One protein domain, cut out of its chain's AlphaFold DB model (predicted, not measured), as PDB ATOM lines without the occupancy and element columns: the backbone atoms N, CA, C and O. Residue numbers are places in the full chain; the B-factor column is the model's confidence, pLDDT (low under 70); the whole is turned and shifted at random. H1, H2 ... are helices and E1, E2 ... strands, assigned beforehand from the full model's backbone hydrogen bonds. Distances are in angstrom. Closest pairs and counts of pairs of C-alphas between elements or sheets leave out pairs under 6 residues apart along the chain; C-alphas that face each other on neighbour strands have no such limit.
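AT A GLANCE: This is residues 4 to 150 of the 160 residues of an uncharacterized protein of uncultured archaeon (UniProt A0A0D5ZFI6). A long helical hairpin, H1 and H2 side by side, has four short, mostly crossed helices, H3 to H6, clustered over one side of it, packing on it through H3 and H4. A tiny hairpin of strands, E1 and E2, lies at one end of the long axis; at the other, residues 144 to 150, of which 144 to 146 belong to H7, stick out. The printed part has 147 residues, with seven named helices and two named strands in the order H1 H2 E1 E2 H3 H4 H5 H6 H7; the sheet E1 - E2 is antiparallel and the class is mostly helix. It spans 62 by 33 by 28 A and is only just compact, close to loose, with a radius of gyration of the C-alphas of 17.3 A.

HOW THE PARTS SIT: H1, residues 4 to 27, and H2, residues 37 to 56, form a helical hairpin; they touch at a shallow tilt of 10 degrees, opposite ways, closest at the C-alphas of Cys 21 and Ile 39, 5.5 A. E1, residues 59 to 61, and E2, residues 64 to 66, form an antiparallel hairpin, with N 66 and O 59 within hydrogen-bond range at 2.8 A. H3, residues 68 to 77, and H2 touch only at their ends, closest at the C-alphas of Ile 54 and Ala 68, 5.1 A. H4, residues 90 to 96, touches H3, closest at the C-alphas of Ala 76 and Gly 93, 4.6 A, and residues 7 to 14 of H1, closest at those of Glu 11 and Arg 91, 6.0 A. H5, residues 101 to 108, and H6, residues 110 to 119, touch about perpendicular at 81 degrees, closest at the C-alphas of Asp 105 and Arg 113, 6.2 A. H6 touches H3, closest at the C-alphas of Ile 77 and Gly 119, 4.8 A. H7, residues 137 to 146, touches no helix. Every O i to N i+4 pair is within hydrogen-bond range in H1, H2, H3, H5 and H6, 2 of 3 in H4 and 3 of 6 in H7.

IN THESE COORDINATES: H1 begins at C-alpha 4 (11.621, 60.570, 14.480) and is 34.5 A long; H2 is 28.5 A long. H7, 15.4 A, ends at C-alpha 146 (39.285, 25.545, 18.754).

THE WHOLE: The C-alphas farthest apart, of Gly 63 and Phe 150, are 63.9 A apart. The printed part has no cut; the links H3 to H4 and H6 to H7 are long. Residues 29 to 37 and 126 to 150 have pLDDT under 70.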
ATOM      1  N   VAL A   4      10.188  60.278  14.291       93.12
ATOM      2  CA  VAL A   4      11.621  60.570  14.480       93.12
ATOM      3  C   VAL A   4      12.035  60.461  15.951       93.12
ATOM      4  O   VAL A   4      13.106  59.944  16.259       93.12
ATOM      5  N   THR A   5      11.180  60.908  16.877       94.88
ATOM      6  CA  THR A   5      11.435  60.796  18.320       94.88
ATOM      7  C   THR A   5      11.439  59.339  18.771       94.88
ATOM      8  O   THR A   5      12.309  58.948  19.545       94.88
ATOM      9  N   PHE A   6      10.503  58.535  18.264       96.44
ATOM     10  CA  PHE A   6      10.433  57.111  18.578       96.44
ATOM     11  C   PHE A   6      11.655  56.348  18.054       96.44
ATOM     12  O   PHE A   6      12.279  55.601  18.802       96.44
ATOM     13  N   ILE A   7      12.050  56.595  16.801       96.38
ATOM     14  CA  ILE A   7      13.248  55.993  16.199       96.38
ATOM     15  C   ILE A   7      14.483  56.320  17.039       96.38
ATOM     16  O   ILE A   7      15.209  55.414  17.441       96.38
ATOM     17  N   ARG A   8      14.681  57.600  17.376       96.25
ATOM     18  CA  ARG A   8      15.821  58.036  18.188       96.25
ATOM     19  C   ARG A   8      15.846  57.367  19.562       96.25
ATOM     20  O   ARG A   8      16.899  56.912  19.983       96.25
ATOM     21  N   MET A   9      14.696  57.256  20.229       96.88
ATOM     22  CA  MET A   9      14.590  56.558  21.515       96.88
ATOM     23  C   MET A   9      15.066  55.103  21.411       96.88
ATOM     24  O   MET A   9      15.824  54.640  22.259       96.88
ATOM     25  N   VAL A  10      14.669  54.391  20.353       97.19
ATOM     26  CA  VAL A  10      15.109  53.009  20.116       97.19
ATOM     27  C   VAL A  10      16.614  52.933  19.827       97.19
ATOM     28  O   VAL A  10      17.285  52.023  20.319       97.19
ATOM     29  N   GLU A  11      17.168  53.877  19.063       95.62
ATOM     30  CA  GLU A  11      18.611  53.932  18.786       95.62
ATOM     31  C   GLU A  11      19.449  54.249  20.035       95.62
ATOM     32  O   GLU A  11      20.531  53.676  20.206       95.62
ATOM     33  N   ASP A  12      18.954  55.136  20.897       96.94
ATOM     34  CA  ASP A  12      19.609  55.526  22.146       96.94
ATOM     35  C   ASP A  12      19.632  54.343  23.132       96.94
ATOM     36  O   ASP A  12      20.700  53.981  23.635       96.94
ATOM     37  N   GLU A  13      18.505  53.649  23.315       96.19
ATOM     38  CA  GLU A  13      18.421  52.442  24.154       96.19
ATOM     39  C   GLU A  13      19.293  51.299  23.620       96.19
ATOM     40  O   GLU A  13      19.979  50.607  24.377       96.19
ATOM     41  N   TYR A  14      19.350  51.124  22.295       94.88
ATOM     42  CA  TYR A  14      20.243  50.135  21.692       94.88
ATOM     43  C   TYR A  14      21.721  50.489  21.899       94.88
ATOM     44  O   TYR A  14      22.550  49.610  22.141       94.88
ATOM     45  N   THR A  15      22.065  51.776  21.847       93.31
ATOM     46  CA  THR A  15      23.423  52.244  22.151       93.31
ATOM     47  C   THR A  15      23.773  51.974  23.618       93.31
ATOM     48  O   THR A  15      24.875  51.501  23.900       93.31
ATOM     49  N   GLY A  16      22.824  52.182  24.537       92.56
ATOM     50  CA  GLY A  16      22.951  51.791  25.944       92.56
ATOM     51  C   GLY A  16      23.242  50.297  26.109       92.56
ATOM     52  O   GLY A  16      24.219  49.930  26.759       92.56
ATOM     53  N   LEU A  17      22.478  49.436  25.426       90.62
ATOM     54  CA  LEU A  17      22.718  47.989  25.410       90.62
ATOM     55  C   LEU A  17      24.141  47.640  24.944       90.62
ATOM     56  O   LEU A  17      24.800  46.799  25.561       90.62
ATOM     57  N   LEU A  18      24.617  48.246  23.853       87.56
ATOM     58  CA  LEU A  18      25.958  47.976  23.327       87.56
ATOM     59  C   LEU A  18      27.051  48.398  24.315       87.56
ATOM     60  O   LEU A  18      28.017  47.658  24.504       87.56
ATOM     61  N   ASN A  19      26.885  49.551  24.964       89.25
ATOM     62  CA  ASN A  19      27.815  50.036  25.981       89.25
ATOM     63  C   ASN A  19      27.857  49.097  27.193       89.25
ATOM     64  O   ASN A  19      28.946  48.698  27.604       89.25
ATOM     65  N   ASP A  20      26.694  48.669  27.692       87.38
ATOM     66  CA  ASP A  20      26.578  47.684  28.774       87.38
ATOM     67  C   ASP A  20      27.284  46.371  28.412       87.38
ATOM     68  O   ASP A  20      28.080  45.839  29.187       87.38
ATOM     69  N   CYS A  21      27.028  45.847  27.210       84.31
ATOM     70  CA  CYS A  21      27.632  44.595  26.754       84.31
ATOM     71  C   CYS A  21      29.155  44.715  26.598       84.31
ATOM     72  O   CYS A  21      29.883  43.792  26.963       84.31
ATOM     73  N   ASN A  22      29.648  45.847  26.086       82.38
ATOM     74  CA  ASN A  22      31.081  46.103  25.948       82.38
ATOM     75  C   ASN A  22      31.768  46.263  27.309       82.38
ATOM     76  O   ASN A  22      32.845  45.703  27.504       82.38
ATOM     77  N   ALA A  23      31.141  46.962  28.258       85.25
ATOM     78  CA  ALA A  23      31.652  47.099  29.620       85.25
ATOM     79  C   ALA A  23      31.742  45.734  30.319       85.25
ATOM     80  O   ALA A  23      32.774  45.400  30.898       85.25
ATOM     81  N   LEU A  24      30.704  44.898  30.188       79.94
ATOM     82  CA  LEU A  24      30.711  43.529  30.712       79.94
ATOM     83  C   LEU A  24      31.811  42.677  30.072       79.94
ATOM     84  O   LEU A  24      32.494  41.935  30.773       79.94
ATOM     85  N   LYS A  25      32.016  42.809  28.758       76.06
ATOM     86  CA  LYS A  25      33.089  42.114  28.039       76.06
ATOM     87  C   LYS A  25      34.480  42.530  28.529       76.06
ATOM     88  O   LYS A  25      35.362  41.687  28.633       76.06
ATOM     89  N   GLN A  26      34.684  43.815  28.815       81.00
ATOM     90  CA  GLN A  26      35.959  44.324  29.331       81.00
ATOM     91  C   GLN A  26      36.205  43.890  30.780       81.00
ATOM     92  O   GLN A  26      37.323  43.513  31.116       81.00
ATOM     93  N   ALA A  27      35.167  43.904  31.621       80.06
ATOM     94  CA  ALA A  27      35.277  43.591  33.044       80.06
ATOM     95  C   ALA A  27      35.529  42.102  33.337       80.06
ATOM     96  O   ALA A  27      36.211  41.790  34.308       80.06
ATOM     97  N   ASN A  28      34.990  41.192  32.520       71.88
ATOM     98  CA  ASN A  28      35.062  39.745  32.773       71.88
ATOM     99  C   ASN A  28      36.186  39.035  32.000       71.88
ATOM    100  O   ASN A  28      36.346  37.826  32.121       71.88
ATOM    101  N   GLY A  29      36.970  39.768  31.204       61.62
ATOM    102  CA  GLY A  29      37.908  39.155  30.270       61.62
ATOM    103  C   GLY A  29      37.193  38.405  29.139       61.62
ATOM    104  O   GLY A  29      35.994  38.134  29.161       61.62
ATOM    105  N   LEU A  30      37.940  38.099  28.084       56.66
ATOM    106  CA  LEU A  30      37.449  37.388  26.902       56.66
ATOM    107  C   LEU A  30      37.565  35.867  27.077       56.66
ATOM    108  O   LEU A  30      37.897  35.174  26.115       56.66
ATOM    109  N   ASP A  31      37.339  35.340  28.284       52.84
ATOM    110  CA  ASP A  31      37.410  33.895  28.473       52.84
ATOM    111  C   ASP A  31      36.145  33.254  27.885       52.84
ATOM    112  O   ASP A  31      35.098  33.115  28.513       52.84
ATOM    113  N   LEU A  32      36.237  32.957  26.585       50.53
ATOM    114  CA  LEU A  32      35.181  32.484  25.682       50.53
ATOM    115  C   LEU A  32      34.496  31.186  26.150       50.53
ATOM    116  O   LEU A  32      33.512  30.758  25.541       50.53
ATOM    117  N   PHE A  33      35.015  30.564  27.209       47.22
ATOM    118  CA  PHE A  33      34.557  29.299  27.764       47.22
ATOM    119  C   PHE A  33      33.528  29.459  28.894       47.22
ATOM    120  O   PHE A  33      32.692  28.564  29.066       47.22
ATOM    121  N   GLU A  34      33.486  30.601  29.589       50.41
ATOM    122  CA  GLU A  34      32.409  30.909  30.531       50.41
ATOM    123  C   GLU A  34      31.312  31.706  29.816       50.41
ATOM    124  O   GLU A  34      31.475  32.843  29.383       50.41
ATOM    125  N   LYS A  35      30.185  31.026  29.598       54.94
ATOM    126  CA  LYS A  35      29.025  31.457  28.805       54.94
ATOM    127  C   LYS A  35      28.729  32.966  28.937       54.94
ATOM    128  O   LYS A  35      28.589  33.448  30.057       54.94
ATOM    129  N   PRO A  36      28.450  33.693  27.834       63.59
ATOM    130  CA  PRO A  36      28.048  35.102  27.871       63.59
ATOM    131  C   PRO A  36      26.584  35.273  28.335       63.59
ATOM    132  O   PRO A  36      25.791  35.978  27.707       63.59
ATOM    133  N   THR A  37      26.188  34.607  29.423       67.44
ATOM    134  CA  THR A  37      24.853  34.691  30.039       67.44
ATOM    135  C   THR A  37      24.509  36.128  30.410       67.44
ATOM    136  O   THR A  37      23.409  36.581  30.115       67.44
ATOM    137  N   PHE A  38      25.472  36.888  30.934       71.19
ATOM    138  CA  PHE A  38      25.278  38.292  31.309       71.19
ATOM    139  C   PHE A  38      24.947  39.195  30.109       71.19
ATOM    140  O   PHE A  38      24.079  40.061  30.202       71.19
ATOM    141  N   ILE A  39      25.590  38.971  28.956       77.69
ATOM    142  CA  ILE A  39      25.272  39.684  27.706       77.69
ATOM    143  C   ILE A  39      23.881  39.269  27.219       77.69
ATOM    144  O   ILE A  39      23.072  40.108  26.824       77.69
ATOM    145  N   CYS A  40      23.577  37.975  27.293       79.44
ATOM    146  CA  CYS A  40      22.286  37.435  26.886       79.44
ATOM    147  C   CYS A  40      21.123  38.037  27.699       79.44
ATOM    148  O   CYS A  40      20.127  38.460  27.112       79.44
ATOM    149  N   GLU A  41      21.260  38.163  29.021       82.38
ATOM    150  CA  GLU A  41      20.258  38.811  29.878       82.38
ATOM    151  C   GLU A  41      19.993  40.266  29.476       82.38
ATOM    152  O   GLU A  41      18.840  40.704  29.448       82.38
ATOM    153  N   ARG A  42      21.047  41.018  29.136       86.44
ATOM    154  CA  ARG A  42      20.923  42.413  28.689       86.44
ATOM    155  C   ARG A  42      20.161  42.506  27.372       86.44
ATOM    156  O   ARG A  42      19.225  43.296  27.263       86.44
ATOM    157  N   VAL A  43      20.490  41.641  26.412       87.12
ATOM    158  CA  VAL A  43      19.779  41.564  25.127       87.12
ATOM    159  C   VAL A  43      18.306  41.192  25.335       87.12
ATOM    160  O   VAL A  43      17.437  41.802  24.717       87.12
ATOM    161  N   GLN A  44      17.995  40.246  26.227       86.88
ATOM    162  CA  GLN A  44      16.608  39.862  26.525       86.88
ATOM    163  C   GLN A  44      15.815  40.996  27.187       86.88
ATOM    164  O   GLN A  44      14.680  41.262  26.792       86.88
ATOM    165  N   LYS A  45      16.417  41.723  28.138       90.06
ATOM    166  CA  LYS A  45      15.797  42.917  28.737       90.06
ATOM    167  C   LYS A  45      15.471  43.968  27.678       90.06
ATOM    168  O   LYS A  45      14.348  44.464  27.653       90.06
ATOM    169  N   PHE A  46      16.408  44.238  26.771       92.62
ATOM    170  CA  PHE A  46      16.184  45.166  25.663       92.62
ATOM    171  C   PHE A  46      15.068  44.690  24.718       92.62
ATOM    172  O   PHE A  46      14.183  45.469  24.376       92.62
ATOM    173  N   ARG A  47      15.044  43.405  24.336       91.88
ATOM    174  CA  ARG A  47      13.970  42.839  23.495       91.88
ATOM    175  C   ARG A  47      12.594  42.960  24.150       91.88
ATOM    176  O   ARG A  47      11.620  43.286  23.473       91.88
ATOM    177  N   ASN A  48      12.501  42.710  25.453       92.44
ATOM    178  CA  ASN A  48      11.248  42.865  26.191       92.44
ATOM    179  C   ASN A  48      10.806  44.327  26.220       92.44
ATOM    180  O   ASN A  48       9.653  44.617  25.899       92.44
ATOM    181  N   TRP A  49      11.727  45.241  26.534       95.81
ATOM    182  CA  TRP A  49      11.473  46.678  26.487       95.81
ATOM    183  C   TRP A  49      10.962  47.113  25.109       95.81
ATOM    184  O   TRP A  49       9.901  47.725  25.017       95.81
ATOM    185  N   LEU A  50      11.647  46.715  24.036       96.00
ATOM    186  CA  LEU A  50      11.279  47.090  22.675       96.00
ATOM    187  C   LEU A  50       9.926  46.503  22.261       96.00
ATOM    188  O   LEU A  50       9.114  47.195  21.658       96.00
ATOM    189  N   THR A  51       9.643  45.253  22.630       94.62
ATOM    190  CA  THR A  51       8.338  44.625  22.365       94.62
ATOM    191  C   THR A  51       7.212  45.390  23.053       94.62
ATOM    192  O   THR A  51       6.157  45.604  22.457       94.62
ATOM    193  N   MET A  52       7.433  45.825  24.295       95.31
ATOM    194  CA  MET A  52       6.470  46.654  25.016       95.31
ATOM    195  C   MET A  52       6.321  48.025  24.363       95.31
ATOM    196  O   MET A  52       5.193  48.446  24.134       95.31
ATOM    197  N   ALA A  53       7.429  48.672  23.991       95.81
ATOM    198  CA  ALA A  53       7.422  49.961  23.310       95.81
ATOM    199  C   ALA A  53       6.664  49.902  21.975       95.81
ATOM    200  O   ALA A  53       5.846  50.771  21.706       95.81
ATOM    201  N   ILE A  54       6.860  48.854  21.170       95.50
ATOM    202  CA  ILE A  54       6.117  48.652  19.917       95.50
ATOM    203  C   ILE A  54       4.610  48.542  20.183       95.50
ATOM    204  O   ILE A  54       3.808  49.118  19.455       95.50
ATOM    205  N   ARG A  55       4.211  47.824  21.238       93.25
ATOM    206  CA  ARG A  55       2.795  47.596  21.559       93.25
ATOM    207  C   ARG A  55       2.091  48.811  22.157       93.25
ATOM    208  O   ARG A  55       0.877  48.910  22.014       93.25
ATOM    209  N   SER A  56       2.811  49.676  22.869       93.38
ATOM    210  CA  SER A  56       2.218  50.788  23.622       93.38
ATOM    211  C   SER A  56       2.497  52.171  23.040       93.38
ATOM    212  O   SER A  56       1.877  53.138  23.480       93.38
ATOM    213  N   ALA A  57       3.419  52.307  22.083       93.31
ATOM    214  CA  ALA A  57       3.774  53.611  21.543       93.31
ATOM    215  C   ALA A  57       2.646  54.201  20.688       93.31
ATOM    216  O   ALA A  57       2.303  53.697  19.620       93.31
ATOM    217  N   GLU A  58       2.144  55.352  21.123       92.50
ATOM    218  CA  GLU A  58       1.252  56.193  20.334       92.50
ATOM    219  C   GLU A  58       2.080  57.137  19.457       92.50
ATOM    220  O   GLU A  58       2.588  58.179  19.906       92.50
ATOM    221  N   ILE A  59       2.247  56.761  18.189       94.25
ATOM    222  CA  ILE A  59       3.018  57.540  17.222       94.25
ATOM    223  C   ILE A  59       2.077  58.322  16.314       94.25
ATOM    224  O   ILE A  59       1.113  57.792  15.779       94.25
ATOM    225  N   THR A  60       2.378  59.597  16.112       91.75
ATOM    226  CA  THR A  60       1.609  60.514  15.273       91.75
ATOM    227  C   THR A  60       2.503  61.073  14.172       91.75
ATOM    228  O   THR A  60       3.581  61.600  14.461       91.75
ATOM    229  N   GLY A  61       2.051  61.004  12.920       86.94
ATOM    230  CA  GLY A  61       2.699  61.620  11.762       86.94
ATOM    231  C   GLY A  61       1.670  62.356  10.912       86.94
ATOM    232  O   GLY A  61       0.673  61.768  10.514       86.94
ATOM    233  N   ASN A  62       1.883  63.652  10.663       84.19
ATOM    234  CA  ASN A  62       0.987  64.496   9.855       84.19
ATOM    235  C   ASN A  62      -0.501  64.413  10.264       84.19
ATOM    236  O   ASN A  62      -1.387  64.406   9.417       84.19
ATOM    237  N   GLY A  63      -0.776  64.322  11.570       84.06
ATOM    238  CA  GLY A  63      -2.138  64.215  12.110       84.06
ATOM    239  C   GLY A  63      -2.755  62.812  12.058       84.06
ATOM    240  O   GLY A  63      -3.882  62.638  12.507       84.06
ATOM    241  N   VAL A  64      -2.026  61.809  11.561       89.00
ATOM    242  CA  VAL A  64      -2.475  60.412  11.483       89.00
ATOM    243  C   VAL A  64      -1.727  59.561  12.509       89.00
ATOM    244  O   VAL A  64      -0.526  59.740  12.728       89.00
ATOM    245  N   SER A  65      -2.439  58.630  13.148       91.94
ATOM    246  CA  SER A  65      -1.829  57.628  14.025       91.94
ATOM    247  C   SER A  65      -1.052  56.610  13.191       91.94
ATOM    248  O   SER A  65      -1.600  56.006  12.269       91.94
ATOM    249  N   LEU A  66       0.212  56.402  13.535       94.38
ATOM    250  CA  LEU A  66       1.105  55.435  12.911       94.38
ATOM    251  C   LEU A  66       1.346  54.271  13.868       94.38
ATOM    252  O   LEU A  66       1.422  54.458  15.082       94.38
ATOM    253  N   LYS A  67       1.502  53.073  13.309       95.44
ATOM    254  CA  LYS A  67       1.904  51.896  14.077       95.44
ATOM    255  C   LYS A  67       3.415  51.894  14.279       95.44
ATOM    256  O   LYS A  67       4.168  52.212  13.358       95.44
ATOM    257  N   ALA A  68       3.862  51.524  15.473       96.38
ATOM    258  CA  ALA A  68       5.278  51.535  15.821       96.38
ATOM    259  C   ALA A  68       6.103  50.566  14.973       96.38
ATOM    260  O   ALA A  68       7.203  50.906  14.538       96.38
ATOM    261  N   GLU A  69       5.559  49.388  14.684       96.12
ATOM    262  CA  GLU A  69       6.211  48.392  13.844       96.12
ATOM    263  C   GLU A  69       6.407  48.869  12.395       96.12
ATOM    264  O   GLU A  69       7.441  48.575  11.795       96.12
ATOM    265  N   ASP A  70       5.476  49.669  11.864       95.25
ATOM    266  CA  ASP A  70       5.585  50.253  10.522       95.25
ATOM    267  C   ASP A  70       6.665  51.338  10.482       95.25
ATOM    268  O   ASP A  70       7.471  51.379   9.554       95.25
ATOM    269  N   VAL A  71       6.736  52.164  11.530       96.31
ATOM    270  CA  VAL A  71       7.778  53.190  11.681       96.31
ATOM    271  C   VAL A  71       9.171  52.560  11.765       96.31
ATOM    272  O   VAL A  71      10.104  53.055  11.137       96.31
ATOM    273  N   LEU A  72       9.329  51.460  12.509       96.38
ATOM    274  CA  LEU A  72      10.617  50.766  12.612       96.38
ATOM    275  C   LEU A  72      11.008  50.070  11.312       96.38
ATOM    276  O   LEU A  72      12.184  50.099  10.946       96.38
ATOM    277  N   LEU A  73      10.050  49.452  10.619       96.31
ATOM    278  CA  LEU A  73      10.307  48.822   9.328       96.31
ATOM    279  C   LEU A  73      10.788  49.851   8.304       96.31
ATOM    280  O   LEU A  73      11.827  49.637   7.681       96.31
ATOM    281  N   ASP A  74      10.066  50.966   8.172       95.44
ATOM    282  CA  ASP A  74      10.423  52.056   7.262       95.44
ATOM    283  C   ASP A  74      11.811  52.622   7.593       95.44
ATOM    284  O   ASP A  74      12.685  52.698   6.723       95.44
ATOM    285  N   ALA A  75      12.076  52.899   8.873       95.38
ATOM    286  CA  ALA A  75      13.377  53.386   9.320       95.38
ATOM    287  C   ALA A  75      14.521  52.399   9.017       95.38
ATOM    288  O   ALA A  75      15.613  52.824   8.638       95.38
ATOM    289  N   ALA A  76      14.281  51.090   9.155       94.69
ATOM    290  CA  ALA A  76      15.292  50.063   8.910       94.69
ATOM    291  C   ALA A  76      15.720  49.971   7.440       94.69
ATOM    292  O   ALA A  76      16.880  49.659   7.163       94.69
ATOM    293  N   ILE A  77      14.792  50.196   6.505       94.44
ATOM    294  CA  ILE A  77      15.030  49.997   5.067       94.44
ATOM    295  C   ILE A  77      15.310  51.300   4.314       94.44
ATOM    296  O   ILE A  77      15.862  51.250   3.211       94.44
ATOM    297  N   THR A  78      14.962  52.455   4.889       94.44
ATOM    298  CA  THR A  78      15.165  53.753   4.242       94.44
ATOM    299  C   THR A  78      16.649  54.085   4.118       94.44
ATOM    300  O   THR A  78      17.426  54.005   5.076       94.44
ATOM    301  N   LYS A  79      17.045  54.502   2.913       93.12
ATOM    302  CA  LYS A  79      18.418  54.858   2.542       93.12
ATOM    303  C   LYS A  79      18.504  56.319   2.112       93.12
ATOM    304  O   LYS A  79      17.508  56.916   1.702       93.12
ATOM    305  N   LYS A  80      19.707  56.891   2.185       90.88
ATOM    306  CA  LYS A  80      20.021  58.199   1.593       90.88
ATOM    307  C   LYS A  80      19.628  58.198   0.116       90.88
ATOM    308  O   LYS A  80      19.822  57.201  -0.568       90.88
ATOM    309  N   GLN A  81      19.110  59.319  -0.379       90.75
ATOM    310  CA  GLN A  81      18.703  59.460  -1.786       90.75
ATOM    311  C   GLN A  81      19.892  59.682  -2.735       90.75
ATOM    312  O   GLN A  81      19.749  59.532  -3.945       90.75
ATOM    313  N   SER A  82      21.064  60.028  -2.197       88.44
ATOM    314  CA  SER A  82      22.297  60.253  -2.949       88.44
ATOM    315  C   SER A  82      23.328  59.154  -2.671       88.44
ATOM    316  O   SER A  82      23.466  58.753  -1.512       88.44
ATOM    317  N   PRO A  83      24.106  58.715  -3.676       86.94
ATOM    318  CA  PRO A  83      25.228  57.806  -3.466       86.94
ATOM    319  C   PRO A  83      26.259  58.350  -2.449       86.94
ATOM    320  O   PRO A  83      26.559  59.545  -2.494       86.94
ATOM    321  N   PRO A  84      26.843  57.500  -1.580       83.56
ATOM    322  CA  PRO A  84      26.506  56.090  -1.375       83.56
ATOM    323  C   PRO A  84      25.143  55.934  -0.673       83.56
ATOM    324  O   PRO A  84      24.861  56.617   0.310       83.56
ATOM    325  N   TYR A  85      24.294  55.029  -1.187       88.06
ATOM    326  CA  TYR A  85      22.929  54.755  -0.702       88.06
ATOM    327  C   TYR A  85      22.930  54.038   0.661       88.06
ATOM    328  O   TYR A  85      22.532  52.878   0.788       88.06
ATOM    329  N   GLU A  86      23.429  54.713   1.687       88.06
ATOM    330  CA  GLU A  86      23.560  54.176   3.037       88.06
ATOM    331  C   GLU A  86      22.226  54.227   3.793       88.06
ATOM    332  O   GLU A  86      21.434  55.144   3.561       88.06
ATOM    333  N   PRO A  87      21.974  53.291   4.727       88.88
ATOM    334  CA  PRO A  87      20.819  53.362   5.617       88.88
ATOM    335  C   PRO A  87      20.786  54.680   6.402       88.88
ATOM    336  O   PRO A  87      21.814  55.113   6.925       88.88
ATOM    337  N   LEU A  88      19.606  55.295   6.525       90.94
ATOM    338  CA  LEU A  88      19.424  56.483   7.370       90.94
ATOM    339  C   LEU A  88      19.487  56.133   8.860       90.94
ATOM    340  O   LEU A  88      20.065  56.887   9.639       90.94
ATOM    341  N   HIS A  89      18.947  54.970   9.233       92.00
ATOM    342  CA  HIS A  89      18.919  54.473  10.610       92.00
ATOM    343  C   HIS A  89      19.556  53.077  10.702       92.00
ATOM    344  O   HIS A  89      18.866  52.071  10.905       92.00
ATOM    345  N   PRO A  90      20.892  52.965  10.548       85.94
ATOM    346  CA  PRO A  90      21.587  51.674  10.485       85.94
ATOM    347  C   PRO A  90      21.429  50.832  11.765       85.94
ATOM    348  O   PRO A  90      21.523  49.600  11.732       85.94
ATOM    349  N   ARG A  91      21.156  51.480  12.905       91.19
ATOM    350  CA  ARG A  91      20.926  50.796  14.181       91.19
ATOM    351  C   ARG A  91      19.573  50.102  14.230       91.19
ATOM    352  O   ARG A  91      19.501  49.025  14.807       91.19
ATOM    353  N   ILE A  92      18.539  50.639  13.583       94.50
ATOM    354  CA  ILE A  92      17.200  50.034  13.609       94.50
ATOM    355  C   ILE A  92      17.202  48.666  12.924       94.50
ATOM    356  O   ILE A  92      16.676  47.701  13.478       94.50
ATOM    357  N   GLY A  93      17.892  48.533  11.786       89.06
ATOM    358  CA  GLY A  93      18.100  47.224  11.160       89.06
ATOM    359  C   GLY A  93      18.789  46.235  12.108       89.06
ATOM    360  O   GLY A  93      18.359  45.092  12.245       89.06
ATOM    361  N   SER A  94      19.808  46.689  12.843       88.50
ATOM    362  CA  SER A  94      20.515  45.862  13.833       88.50
ATOM    363  C   SER A  94      19.623  45.469  15.016       88.50
ATOM    364  O   SER A  94      19.633  44.308  15.430       88.50
ATOM    365  N   VAL A  95      18.803  46.396  15.507       91.50
ATOM    366  CA  VAL A  95      17.821  46.185  16.575       91.50
ATOM    367  C   VAL A  95      16.805  45.112  16.199       91.50
ATOM    368  O   VAL A  95      16.621  44.154  16.949       91.50
ATOM    369  N   LEU A  96      16.189  45.215  15.019       91.12
ATOM    370  CA  LEU A  96      15.209  44.226  14.559       91.12
ATOM    371  C   LEU A  96      15.857  42.853  14.345       91.12
ATOM    372  O   LEU A  96      15.221  41.822  14.560       91.12
ATOM    373  N   THR A  97      17.157  42.823  14.027       87.06
ATOM    374  CA  THR A  97      17.908  41.568  13.943       87.06
ATOM    375  C   THR A  97      18.129  40.885  15.296       87.06
ATOM    376  O   THR A  97      18.593  39.750  15.299       87.06
ATOM    377  N   LEU A  98      17.787  41.494  16.436       86.56
ATOM    378  CA  LEU A  98      17.858  40.823  17.743       86.56
ATOM    379  C   LEU A  98      16.716  39.821  17.975       86.56
ATOM    380  O   LEU A  98      16.839  38.960  18.848       86.56
ATOM    381  N   TYR A  99      15.624  39.920  17.218       87.50
ATOM    382  CA  TYR A  99      14.528  38.958  17.272       87.50
ATOM    383  C   TYR A  99      14.845  37.706  16.458       87.50
ATOM    384  O   TYR A  99      15.581  37.745  15.466       87.50
ATOM    385  N   GLU A 100      14.272  36.584  16.887       86.81
ATOM    386  CA  GLU A 100      14.233  35.372  16.075       86.81
ATOM    387  C   GLU A 100      13.165  35.521  14.988       86.81
ATOM    388  O   GLU A 100      12.246  36.337  15.103       86.81
ATOM    389  N   ARG A 101      13.298  34.737  13.914       88.81
ATOM    390  CA  ARG A 101      12.418  34.807  12.739       88.81
ATOM    391  C   ARG A 101      10.935  34.757  13.120       88.81
ATOM    392  O   ARG A 101      10.187  35.641  12.722       88.81
ATOM    393  N   THR A 102      10.550  33.789  13.949       87.56
ATOM    394  CA  THR A 102       9.163  33.573  14.394       87.56
ATOM    395  C   THR A 102       8.618  34.724  15.231       87.56
ATOM    396  O   THR A 102       7.468  35.120  15.064       87.56
ATOM    397  N   ASP A 103       9.442  35.294  16.114       88.56
ATOM    398  CA  ASP A 103       9.038  36.439  16.933       88.56
ATOM    399  C   ASP A 103       8.804  37.663  16.053       88.56
ATOM    400  O   ASP A 103       7.847  38.413  16.242       88.56
ATOM    401  N   LEU A 104       9.673  37.850  15.060       90.50
ATOM    402  CA  LEU A 104       9.578  38.969  14.145       90.50
ATOM    403  C   LEU A 104       8.417  38.812  13.156       90.50
ATOM    404  O   LEU A 104       7.777  39.809  12.826       90.50
ATOM    405  N   ASP A 105       8.082  37.584  12.752       92.94
ATOM    406  CA  ASP A 105       6.842  37.285  12.027       92.94
ATOM    407  C   ASP A 105       5.609  37.637  12.876       92.94
ATOM    408  O   ASP A 105       4.640  38.175  12.348       92.94
ATOM    409  N   GLY A 106       5.659  37.424  14.194       91.12
ATOM    410  CA  GLY A 106       4.603  37.851  15.117       91.12
ATOM    411  C   GLY A 106       4.462  39.373  15.261       91.12
ATOM    412  O   GLY A 106       3.374  39.853  15.574       91.12
ATOM    413  N   ILE A 107       5.537  40.137  15.028       92.12
ATOM    414  CA  ILE A 107       5.549  41.608  15.125       92.12
ATOM    415  C   ILE A 107       5.179  42.262  13.785       92.12
ATOM    416  O   ILE A 107       4.340  43.156  13.744       92.12
ATOM    417  N   LEU A 108       5.808  41.834  12.687       93.25
ATOM    418  CA  LEU A 108       5.691  42.465  11.366       93.25
ATOM    419  C   LEU A 108       4.739  41.713  10.423       93.25
ATOM    420  O   LEU A 108       4.141  42.304   9.517       93.25
ATOM    421  N   GLY A 109       4.601  40.404  10.606       93.38
ATOM    422  CA  GLY A 109       4.088  39.482   9.597       93.38
ATOM    423  C   GLY A 109       5.168  39.057   8.595       93.38
ATOM    424  O   GLY A 109       6.061  39.833   8.243       93.38
ATOM    425  N   GLU A 110       5.037  37.836   8.074       93.56
ATOM    426  CA  GLU A 110       6.025  37.181   7.202       93.56
ATOM    427  C   GLU A 110       6.453  38.035   6.001       93.56
ATOM    428  O   GLU A 110       7.643  38.220   5.743       93.56
ATOM    429  N   LYS A 111       5.486  38.625   5.286       94.38
ATOM    430  CA  LYS A 111       5.768  39.458   4.106       94.38
ATOM    431  C   LYS A 111       6.662  40.653   4.444       94.38
ATOM    432  O   LYS A 111       7.602  40.940   3.711       94.38
ATOM    433  N   ARG A 112       6.386  41.331   5.563       94.31
ATOM    434  CA  ARG A 112       7.145  42.511   6.002       94.31
ATOM    435  C   ARG A 112       8.515  42.131   6.564       94.31
ATOM    436  O   ARG A 112       9.479  42.851   6.312       94.31
ATOM    437  N   ARG A 113       8.641  40.978   7.233       94.38
ATOM    438  CA  ARG A 113       9.948  40.419   7.616       94.38
ATOM    439  C   ARG A 113      10.832  40.163   6.390       94.38
ATOM    440  O   ARG A 113      11.998  40.543   6.403       94.38
ATOM    441  N   LEU A 114      10.291  39.563   5.327       92.69
ATOM    442  CA  LEU A 114      11.046  39.335   4.088       92.69
ATOM    443  C   LEU A 114      11.511  40.655   3.452       92.69
ATOM    444  O   LEU A 114      12.664  40.763   3.036       92.69
ATOM    445  N   SER A 115      10.650  41.680   3.426       92.56
ATOM    446  CA  SER A 115      11.032  43.021   2.959       92.56
ATOM    447  C   SER A 115      12.149  43.638   3.801       92.56
ATOM    448  O   SER A 115      13.064  44.247   3.245       92.56
ATOM    449  N   LEU A 116      12.115  43.450   5.125       92.69
ATOM    450  CA  LEU A 116      13.195  43.877   6.009       92.69
ATOM    451  C   LEU A 116      14.514  43.199   5.626       92.69
ATOM    452  O   LEU A 116      15.484  43.907   5.372       92.69
ATOM    453  N   GLU A 117      14.550  41.863   5.547       90.31
ATOM    454  CA  GLU A 117      15.765  41.087   5.228       90.31
ATOM    455  C   GLU A 117      16.405  41.522   3.907       90.31
ATOM    456  O   GLU A 117      17.628  41.664   3.823       90.31
ATOM    457  N   GLN A 118      15.576  41.797   2.897       90.94
ATOM    458  CA  GLN A 118      16.016  42.341   1.615       90.94
ATOM    459  C   GLN A 118      16.570  43.766   1.760       90.94
ATOM    460  O   GLN A 118      17.645  44.068   1.238       90.94
ATOM    461  N   GLY A 119      15.867  44.637   2.489       86.88
ATOM    462  CA  GLY A 119      16.253  46.037   2.678       86.88
ATOM    463  C   GLY A 119      17.593  46.203   3.398       86.88
ATOM    464  O   GLY A 119      18.439  46.990   2.954       86.88
ATOM    465  N   ILE A 120      17.807  45.410   4.456       88.31
ATOM    466  CA  ILE A 120      19.034  45.419   5.270       88.31
ATOM    467  C   ILE A 120      20.115  44.454   4.759       88.31
ATOM    468  O   ILE A 120      21.196  44.402   5.342       88.31
ATOM    469  N   GLN A 121      19.830  43.687   3.698       86.62
ATOM    470  CA  GLN A 121      20.728  42.691   3.099       86.62
ATOM    471  C   GLN A 121      21.265  41.668   4.117       86.62
ATOM    472  O   GLN A 121      22.448  41.323   4.124       86.62
ATOM    473  N   LYS A 122      20.395  41.191   5.014       81.75
ATOM    474  CA  LYS A 122      20.767  40.267   6.093       81.75
ATOM    475  C   LYS A 122      19.615  39.327   6.408       81.75
ATOM    476  O   LYS A 122      18.542  39.776   6.798       81.75
ATOM    477  N   GLU A 123      19.871  38.026   6.325       81.56
ATOM    478  CA  GLU A 123      18.909  37.004   6.740       81.56
ATOM    479  C   GLU A 123      18.772  36.975   8.272       81.56
ATOM    480  O   GLU A 123      19.752  37.106   9.023       81.56
ATOM    481  N   ILE A 124      17.544  36.831   8.762       80.25
ATOM    482  CA  ILE A 124      17.234  36.665  10.177       80.25
ATOM    483  C   ILE A 124      17.142  35.171  10.466       80.25
ATOM    484  O   ILE A 124      16.250  34.465   9.996       80.25
ATOM    485  N   ASN A 125      18.115  34.705  11.247       71.44
ATOM    486  CA  ASN A 125      18.256  33.308  11.624       71.44
ATOM    487  C   ASN A 125      17.290  32.941  12.755       71.44
ATOM    488  O   ASN A 125      17.005  33.754  13.634       71.44
ATOM    489  N   GLU A 126      16.894  31.671  12.800       63.56
ATOM    490  CA  GLU A 126      16.057  31.091  13.863       63.56
ATOM    491  C   GLU A 126      16.759  30.963  15.223       63.56
ATOM    492  O   GLU A 126      16.185  30.440  16.170       63.56
ATOM    493  N   CYS A 127      18.020  31.384  15.355       57.75
ATOM    494  CA  CYS A 127      18.721  31.218  16.618       57.75
ATOM    495  C   CYS A 127      19.754  32.312  16.863       57.75
ATOM    496  O   CYS A 127      20.927  32.164  16.512       57.75
ATOM    497  N   ARG A 128      19.321  33.425  17.463       55.91
ATOM    498  CA  ARG A 128      20.220  34.548  17.784       55.91
ATOM    499  C   ARG A 128      20.597  34.692  19.239       55.91
ATOM    500  O   ARG A 128      21.477  35.490  19.497       55.91
ATOM    501  N   PHE A 129      20.019  33.867  20.106       59.12
ATOM    502  CA  PHE A 129      20.662  33.041  21.136       59.12
ATOM    503  C   PHE A 129      19.502  32.260  21.731       59.12
ATOM    504  O   PHE A 129      18.710  32.938  22.367       59.12
ATOM    505  N   LYS A 130      19.387  30.932  21.510       53.22
ATOM    506  CA  LYS A 130      18.235  30.024  21.819       53.22
ATOM    507  C   LYS A 130      17.734  30.024  23.281       53.22
ATOM    508  O   LYS A 130      17.530  28.983  23.889       53.22
ATOM    509  N   VAL A 131      17.630  31.205  23.856       52.03
ATOM    510  CA  VAL A 131      17.729  31.614  25.252       52.03
ATOM    511  C   VAL A 131      19.049  31.137  25.883       52.03
ATOM    512  O   VAL A 131      19.101  30.176  26.635       52.03
ATOM    513  N   CYS A 132      20.167  31.755  25.471       55.47
ATOM    514  CA  CYS A 132      21.537  31.510  25.972       55.47
ATOM    515  C   CYS A 132      22.054  30.046  25.889       55.47
ATOM    516  O   CYS A 132      23.005  29.686  26.582       55.47
ATOM    517  N   TYR A 133      21.484  29.272  24.946       55.88
ATOM    518  CA  TYR A 133      21.907  27.972  24.373       55.88
ATOM    519  C   TYR A 133      21.425  26.686  25.076       55.88
ATOM    520  O   TYR A 133      21.809  26.404  26.202       55.88
ATOM    521  N   THR A 134      20.800  25.757  24.331       45.16
ATOM    522  CA  THR A 134      21.414  24.407  24.222       45.16
ATOM    523  C   THR A 134      21.447  23.789  22.821       45.16
ATOM    524  O   THR A 134      22.216  22.855  22.610       45.16
ATOM    525  N   HIS A 135      20.749  24.321  21.812       49.62
ATOM    526  CA  HIS A 135      20.861  23.823  20.423       49.62
ATOM    527  C   HIS A 135      20.887  24.951  19.375       49.62
ATOM    528  O   HIS A 135      20.139  24.919  18.403       49.62
ATOM    529  N   CYS A 136      21.762  25.944  19.569       54.88
ATOM    530  CA  CYS A 136      22.171  26.880  18.515       54.88
ATOM    531  C   CYS A 136      23.349  26.264  17.745       54.88
ATOM    532  O   CYS A 136      24.447  26.154  18.297       54.88
ATOM    533  N   GLN A 137      23.150  25.829  16.497       53.38
ATOM    534  CA  GLN A 137      24.207  25.148  15.728       53.38
ATOM    535  C   GLN A 137      25.458  26.017  15.500       53.38
ATOM    536  O   GLN A 137      26.562  25.487  15.412       53.38
ATOM    537  N   PHE A 138      25.304  27.343  15.517       49.38
ATOM    538  CA  PHE A 138      26.374  28.316  15.271       49.38
ATOM    539  C   PHE A 138      27.489  28.339  16.341       49.38
ATOM    540  O   PHE A 138      28.620  28.723  16.052       49.38
ATOM    541  N   ILE A 139      27.200  27.910  17.578       50.38
ATOM    542  CA  ILE A 139      28.203  27.814  18.660       50.38
ATOM    543  C   ILE A 139      28.910  26.455  18.647       50.38
ATOM    544  O   ILE A 139      30.115  26.388  18.873       50.38
ATOM    545  N   LYS A 140      28.203  25.368  18.301       42.81
ATOM    546  CA  LYS A 140      28.804  24.025  18.203       42.81
ATOM    547  C   LYS A 140      29.879  23.934  17.110       42.81
ATOM    548  O   LYS A 140      30.860  23.222  17.301       42.81
ATOM    549  N   SER A 141      29.702  24.627  15.985       47.72
ATOM    550  CA  SER A 141      30.662  24.617  14.872       47.72
ATOM    551  C   SER A 141      31.931  25.425  15.162       47.72
ATOM    552  O   SER A 141      33.014  24.994  14.774       47.72
ATOM    553  N   ASN A 142      31.825  26.545  15.884       45.56
ATOM    554  CA  ASN A 142      32.984  27.356  16.266       45.56
ATOM    555  C   ASN A 142      33.765  26.761  17.453       45.56
ATOM    556  O   ASN A 142      34.989  26.816  17.447       45.56
ATOM    557  N   LEU A 143      33.098  26.101  18.412       46.16
ATOM    558  CA  LEU A 143      33.776  25.422  19.530       46.16
ATOM    559  C   LEU A 143      34.597  24.201  19.088       46.16
ATOM    560  O   LEU A 143      35.682  23.979  19.612       46.16
ATOM    561  N   ARG A 144      34.118  23.417  18.108       40.81
ATOM    562  CA  ARG A 144      34.838  22.220  17.627       40.81
ATOM    563  C   ARG A 144      36.149  22.535  16.906       40.81
ATOM    564  O   ARG A 144      37.034  21.688  16.914       40.81
ATOM    565  N   ARG A 145      36.276  23.717  16.294       43.19
ATOM    566  CA  ARG A 145      37.526  24.130  15.638       43.19
ATOM    567  C   ARG A 145      38.617  24.458  16.657       43.19
ATOM    568  O   ARG A 145      39.722  23.964  16.514       43.19
ATOM    569  N   SER A 146      38.292  25.170  17.735       40.09
ATOM    570  CA  SER A 146      39.285  25.545  18.754       40.09
ATOM    571  C   SER A 146      39.770  24.380  19.630       40.09
ATOM    572  O   SER A 146      40.826  24.487  20.239       40.09
ATOM    573  N   SER A 147      39.039  23.259  19.701       39.75
ATOM    574  CA  SER A 147      39.486  22.059  20.434       39.75
ATOM    575  C   SER A 147      40.493  21.200  19.660       39.75
ATOM    576  O   SER A 147      41.182  20.383  20.268       39.75
ATOM    577  N   GLN A 148      40.571  21.347  18.332       40.91
ATOM    578  CA  GLN A 148      41.547  20.612  17.519       40.91
ATOM    579  C   GLN A 148      42.933  21.265  17.530       40.91
ATOM    580  O   GLN A 148      43.915  20.554  17.355       40.91
ATOM    581  N   ASP A 149      43.028  22.557  17.854       42.03
ATOM    582  CA  ASP A 149      44.308  23.277  17.922       42.03
ATOM    583  C   ASP A 149      45.043  23.114  19.271       42.03
ATOM    584  O   ASP A 149      46.158  23.596  19.423       42.03
ATOM    585  N   PHE A 150      44.456  22.407  20.248       38.75
ATOM    586  CA  PHE A 150      45.069  22.142  21.564       38.75
ATOM    587  C   PHE A 150      45.412  20.663  21.818       38.75
ATOM    588  O   PHE A 150      45.811  20.303  22.921       38.75
TER     589      PHE A 150